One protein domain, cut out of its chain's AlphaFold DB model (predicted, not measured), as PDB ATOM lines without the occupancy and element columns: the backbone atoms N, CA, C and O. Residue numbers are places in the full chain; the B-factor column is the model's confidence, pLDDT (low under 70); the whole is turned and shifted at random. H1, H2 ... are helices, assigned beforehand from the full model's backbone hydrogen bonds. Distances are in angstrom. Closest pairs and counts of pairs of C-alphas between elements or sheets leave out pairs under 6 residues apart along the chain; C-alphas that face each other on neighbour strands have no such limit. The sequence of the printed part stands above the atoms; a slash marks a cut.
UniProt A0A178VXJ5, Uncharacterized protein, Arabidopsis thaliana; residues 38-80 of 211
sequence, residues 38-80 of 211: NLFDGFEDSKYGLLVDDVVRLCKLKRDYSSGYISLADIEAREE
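AT A GLANCE: This is residues 38 to 80 of the 211 residues of an uncharacterized protein of Arabidopsis thaliana (UniProt A0A178VXJ5). A long helix, H1, makes most of the length, with an unnamed stretch, residues 38 to 48, at its first end and a short helix, H2, folding back from its last end as the short arm of a V. The printed part has 43 residues, with two named helices in the order H1, H2 and no named strand; the class is all helix. It is only just loose, close to extended, with a radius of gyration of the C-alphas of 13.4 A, and only just flat, spanning 36 by 24 by 8 A.

IN THESE COORDINATES: H1, residues 49 to 66, begins at C-alpha 49 (-19.849, 18.748, -0.597) and measures 26.0 A from first to last C-alpha. H2, residues 72 to 79, measures 11.4 A and ends at C-alpha 79 (-39.749, 6.061, 4.694).

HOW THE PARTS SIT: H1 and H2 are close but not clearly touching; their closest C-alphas, of Tyr 65 and Leu 72, are 7.9 A apart. They run opposite ways at a shallow tilt of 34 degrees, only just short of steep. In H1 and H2, every O i to N i+4 pair is within hydrogen-bond range.

THE WHOLE: The two C-alphas farthest apart, of Gly 42 and Ala 73, are 36.4 A apart. The printed part has no cut, and the link from H1 to H2 is tight. Mean pLDDT of the printed part is 77.6; residues 38 to 45, 75 and 77 to 80 are under 70.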
ATOM      1  N   ASN A  38     -23.351  33.665  -0.211       67.38
ATOM      2  CA  ASN A  38     -22.182  32.883  -0.588       67.38
ATOM      3  C   ASN A  38     -21.810  31.836   0.479       67.38
ATOM      4  O   ASN A  38     -20.669  31.395   0.521       67.38
ATOM      5  N   LEU A  39     -22.725  31.448   1.382       67.88
ATOM      6  CA  LEU A  39     -22.409  30.485   2.455       67.88
ATOM      7  C   LEU A  39     -21.890  29.146   1.918       67.88
ATOM      8  O   LEU A  39     -21.052  28.507   2.546       67.88
ATOM      9  N   PHE A  40     -22.411  28.736   0.766       67.44
ATOM     10  CA  PHE A  40     -22.042  27.491   0.104       67.44
ATOM     11  C   PHE A  40     -21.032  27.699  -1.033       67.44
ATOM     12  O   PHE A  40     -20.554  26.721  -1.600       67.44
ATOM     13  N   ASP A  41     -20.682  28.952  -1.335       68.31
ATOM     14  CA  ASP A  41     -19.721  29.301  -2.379       68.31
ATOM     15  C   ASP A  41     -18.321  28.870  -1.907       68.31
ATOM     16  O   ASP A  41     -17.788  29.386  -0.921       68.31
ATOM     17  N   GLY A  42     -17.771  27.832  -2.543       65.44
ATOM     18  CA  GLY A  42     -16.523  27.173  -2.137       65.44
ATOM     19  C   GLY A  42     -16.678  25.925  -1.256       65.44
ATOM     20  O   GLY A  42     -15.671  25.302  -0.910       65.44
ATOM     21  N   PHE A  43     -17.904  25.509  -0.909       64.25
ATOM     22  CA  PHE A  43     -18.124  24.211  -0.253       64.25
ATOM     23  C   PHE A  43     -18.185  23.034  -1.240       64.25
ATOM     24  O   PHE A  43     -18.033  21.888  -0.808       64.25
ATOM     25  N   GLU A  44     -18.386  23.306  -2.531       64.81
ATOM     26  CA  GLU A  44     -18.541  22.307  -3.601       64.81
ATOM     27  C   GLU A  44     -17.308  21.397  -3.736       64.81
ATOM     28  O   GLU A  44     -17.458  20.192  -3.930       64.81
ATOM     29  N   ASP A  45     -16.111  21.936  -3.488       66.12
ATOM     30  CA  ASP A  45     -14.840  21.192  -3.508       66.12
ATOM     31  C   ASP A  45     -14.362  20.760  -2.106       66.12
ATOM     32  O   ASP A  45     -13.254  20.242  -1.930       66.12
ATOM     33  N   SER A  46     -15.172  20.990  -1.068       70.19
ATOM     34  CA  SER A  46     -14.804  20.684   0.316       70.19
ATOM     35  C   SER A  46     -15.152  19.240   0.704       70.19
ATOM     36  O   SER A  46     -16.010  18.589   0.110       70.19
ATOM     37  N   LYS A  47     -14.566  18.757   1.812       76.88
ATOM     38  CA  LYS A  47     -14.944  17.490   2.483       76.88
ATOM     39  C   LYS A  47     -16.455  17.383   2.779       76.88
ATOM     40  O   LYS A  47     -16.955  16.296   3.058       76.88
ATOM     41  N   TYR A  48     -17.172  18.501   2.728       72.31
ATOM     42  CA  TYR A  48     -18.581  18.630   3.060       72.31
ATOM     43  C   TYR A  48     -19.472  18.874   1.834       72.31
ATOM     44  O   TYR A  48     -20.621  19.262   2.018       72.31
ATOM     45  N   GLY A  49     -19.004  18.629   0.604       73.31
ATOM     46  CA  GLY A  49     -19.849  18.748  -0.597       73.31
ATOM     47  C   GLY A  49     -21.173  17.972  -0.478       73.31
ATOM     48  O   GLY A  49     -22.237  18.510  -0.763       73.31
ATOM     49  N   LEU A  50     -21.139  16.764   0.107       76.94
ATOM     50  CA  LEU A  50     -22.348  15.973   0.401       76.94
ATOM     51  C   LEU A  50     -23.302  16.658   1.397       76.94
ATOM     52  O   LEU A  50     -24.519  16.529   1.279       76.94
ATOM     53  N   LEU A  51     -22.763  17.408   2.364       84.25
ATOM     54  CA  LEU A  51     -23.565  18.143   3.343       84.25
ATOM     55  C   LEU A  51     -24.293  19.322   2.687       84.25
ATOM     56  O   LEU A  51     -25.416  19.629   3.080       84.25
ATOM     57  N   VAL A  52     -23.693  19.969   1.682       83.00
ATOM     58  CA  VAL A  52     -24.376  21.028   0.920       83.00
ATOM     59  C   VAL A  52     -25.602  20.469   0.222       83.00
ATOM     60  O   VAL A  52     -26.688  21.028   0.369       83.00
ATOM     61  N   ASP A  53     -25.458  19.334  -0.461       84.88
ATOM     62  CA  ASP A  53     -26.578  18.677  -1.133       84.88
ATOM     63  C   ASP A  53     -27.689  18.291  -0.148       84.88
ATOM     64  O   ASP A  53     -28.875  18.479  -0.438       84.88
ATOM     65  N   ASP A  54     -27.324  17.787   1.033       87.88
ATOM     66  CA  ASP A  54     -28.272  17.462   2.102       87.88
ATOM     67  C   ASP A  54     -29.024  18.701   2.607       87.88
ATOM     68  O   ASP A  54     -30.254  18.676   2.723       87.88
ATOM     69  N   VAL A  55     -28.317  19.803   2.859       88.38
ATOM     70  CA  VAL A  55     -28.917  21.057   3.339       88.38
ATOM     71  C   VAL A  55     -29.816  21.678   2.272       88.38
ATOM     72  O   VAL A  55     -30.939  22.084   2.579       88.38
ATOM     73  N   VAL A  56     -29.392  21.693   1.007       87.75
ATOM     74  CA  VAL A  56     -30.212  22.173  -0.117       87.75
ATOM     75  C   VAL A  56     -31.489  21.339  -0.243       87.75
ATOM     76  O   VAL A  56     -32.586  21.897  -0.379       87.75
ATOM     77  N   ARG A  57     -31.376  20.010  -0.141       89.00
ATOM     78  CA  ARG A  57     -32.528  19.100  -0.171       89.00
ATOM     79  C   ARG A  57     -33.469  19.345   1.004       89.00
ATOM     80  O   ARG A  57     -34.681  19.382   0.796       89.00
ATOM     81  N   LEU A  58     -32.935  19.575   2.203       90.62
ATOM     82  CA  LEU A  58     -33.719  19.898   3.395       90.62
ATOM     83  C   LEU A  58     -34.441  21.245   3.258       90.62
ATOM     84  O   LEU A  58     -35.626  21.346   3.574       90.62
ATOM     85  N   CYS A  59     -33.772  22.274   2.737       88.94
ATOM     86  CA  CYS A  59     -34.388  23.574   2.471       88.94
ATOM     87  C   CYS A  59     -35.517  23.470   1.439       88.94
ATOM     88  O   CYS A  59     -36.564  24.099   1.612       88.94
ATOM     89  N   LYS A  60     -35.330  22.664   0.387       90.81
ATOM     90  CA  LYS A  60     -36.377  22.383  -0.601       90.81
ATOM     91  C   LYS A  60     -37.555  21.646   0.037       90.81
ATOM     92  O   LYS A  60     -38.678  22.112  -0.094       90.81
ATOM     93  N   LEU A  61     -37.296  20.591   0.810       89.19
ATOM     94  CA  LEU A  61     -38.328  19.850   1.539       89.19
ATOM     95  C   LEU A  61     -39.128  20.769   2.473       89.19
ATOM     96  O   LEU A  61     -40.353  20.762   2.450       89.19
ATOM     97  N   LYS A  62     -38.451  21.623   3.249       89.38
ATOM     98  CA  LYS A  62     -39.106  22.594   4.139       89.38
ATOM     99  C   LYS A  62     -39.990  23.577   3.367       89.38
ATOM    100  O   LYS A  62     -41.076  23.920   3.840       89.38
ATOM    101  N   ARG A  63     -39.538  24.043   2.198       89.31
ATOM    102  CA  ARG A  63     -40.323  24.922   1.317       89.31
ATOM    103  C   ARG A  63     -41.559  24.205   0.790       89.31
ATOM    104  O   ARG A  63     -42.653  24.755   0.890       89.31
ATOM    105  N   ASP A  64     -41.389  22.995   0.276       89.19
ATOM    106  CA  ASP A  64     -42.474  22.189  -0.288       89.19
ATOM    107  C   ASP A  64     -43.510  21.848   0.802       89.19
ATOM    108  O   ASP A  64     -44.713  21.927   0.563       89.19
ATOM    109  N   TYR A  65     -43.059  21.579   2.035       87.12
ATOM    110  CA  TYR A  65     -43.928  21.360   3.197       87.12
ATOM    111  C   TYR A  65     -44.699  22.622   3.581       87.12
ATOM    112  O   TYR A  65     -45.918  22.600   3.715       87.12
ATOM    113  N   SER A  66     -44.003  23.757   3.695       85.06
ATOM    114  CA  SER A  66     -44.636  25.033   4.065       85.06
ATOM    115  C   SER A  66     -45.616  25.539   3.002       85.06
ATOM    116  O   SER A  66     -46.505  26.325   3.312       85.06
ATOM    117  N   SER A  67     -45.449  25.107   1.751       89.31
ATOM    118  CA  SER A  67     -46.339  25.434   0.633       89.31
ATOM    119  C   SER A  67     -47.454  24.405   0.416       89.31
ATOM    120  O   SER A  67     -48.312  24.628  -0.434       89.31
ATOM    121  N   GLY A  68     -47.476  23.312   1.188       87.94
ATOM    122  CA  GLY A  68     -48.507  22.274   1.114       87.94
ATOM    123  C   GLY A  68     -48.386  21.332  -0.088       87.94
ATOM    124  O   GLY A  68     -49.306  20.559  -0.336       87.94
ATOM    125  N   TYR A  69     -47.273  21.374  -0.831       82.94
ATOM    126  CA  TYR A  69     -47.001  20.441  -1.937       82.94
ATOM    127  C   TYR A  69     -46.679  19.024  -1.455       82.94
ATOM    128  O   TYR A  69     -46.831  18.071  -2.215       82.94
ATOM    129  N   ILE A  70     -46.222  18.892  -0.210       78.88
ATOM    130  CA  ILE A  70     -46.047  17.611   0.470       78.88
ATOM    131  C   ILE A  70     -46.856  17.625   1.761       78.88
ATOM    132  O   ILE A  70     -46.756  18.560   2.560       78.88
ATOM    133  N   SER A  71     -47.661  16.587   1.960       79.81
ATOM    134  CA  SER A  71     -48.307  16.337   3.243       79.81
ATOM    135  C   SER A  71     -47.374  15.530   4.142       79.81
ATOM    136  O   SER A  71     -46.504  14.800   3.667       79.81
ATOM    137  N   LEU A  72     -47.583  15.612   5.456       75.00
ATOM    138  CA  LEU A  72     -46.874  14.772   6.424       75.00
ATOM    139  C   LEU A  72     -47.036  13.275   6.091       75.00
ATOM    140  O   LEU A  72     -46.070  12.521   6.156       75.00
ATOM    141  N   ALA A  73     -48.225  12.886   5.617       73.06
ATOM    142  CA  ALA A  73     -48.527  11.524   5.176       73.06
ATOM    143  C   ALA A  73     -47.676  11.067   3.972       73.06
ATOM    144  O   ALA A  73     -47.349   9.888   3.862       73.06
ATOM    145  N   ASP A  74     -47.274  11.986   3.084       74.12
ATOM    146  CA  ASP A  74     -46.429  11.660   1.925       74.12
ATOM    147  C   ASP A  74     -44.966  11.425   2.321       74.12
ATOM    148  O   ASP A  74     -44.243  10.696   1.636       74.12
ATOM    149  N   ILE A  75     -44.514  12.068   3.403       69.75
ATOM    150  CA  ILE A  75     -43.159  11.903   3.941       69.75
ATOM    151  C   ILE A  75     -43.062  10.551   4.653       69.75
ATOM    152  O   ILE A  75     -42.147   9.782   4.363       69.75
ATOM    153  N   GLU A  76     -44.047  10.230   5.496       71.75
ATOM    154  CA  GLU A  76     -44.144   8.950   6.211       71.75
ATOM    155  C   GLU A  76     -44.241   7.763   5.233       71.75
ATOM    156  O   GLU A  76     -43.500   6.787   5.346       71.75
ATOM    157  N   ALA A  77     -45.040   7.889   4.166       67.94
ATOM    158  CA  ALA A  77     -45.170   6.850   3.139       67.94
ATOM    159  C   ALA A  77     -43.887   6.599   2.315       67.94
ATOM    160  O   ALA A  77     -43.762   5.565   1.649       67.94
ATOM    161  N   ARG A  78     -42.922   7.531   2.312       63.25
ATOM    162  CA  ARG A  78     -41.635   7.371   1.605       63.25
ATOM    163  C   ARG A  78     -40.559   6.700   2.455       63.25
ATOM    164  O   ARG A  78     -39.606   6.172   1.880       63.25
ATOM    165  N   GLU A  79     -40.713   6.676   3.776       61.97
ATOM    166  CA  GLU A  79     -39.749   6.061   4.694       61.97
ATOM    167  C   GLU A  79     -39.718   4.521   4.568       61.97
ATOM    168  O   GLU A  79     -38.688   3.886   4.797       61.97
ATOM    169  N   GLU A  80     -40.800   3.905   4.075       55.22
ATOM    170  CA  GLU A  80     -40.892   2.446   3.911       55.22
ATOM    171  C   GLU A  80     -40.049   1.865   2.760       55.22
ATOM    172  O   GLU A  80     -39.813   0.654   2.711       55.22
TER     173      GLU A  80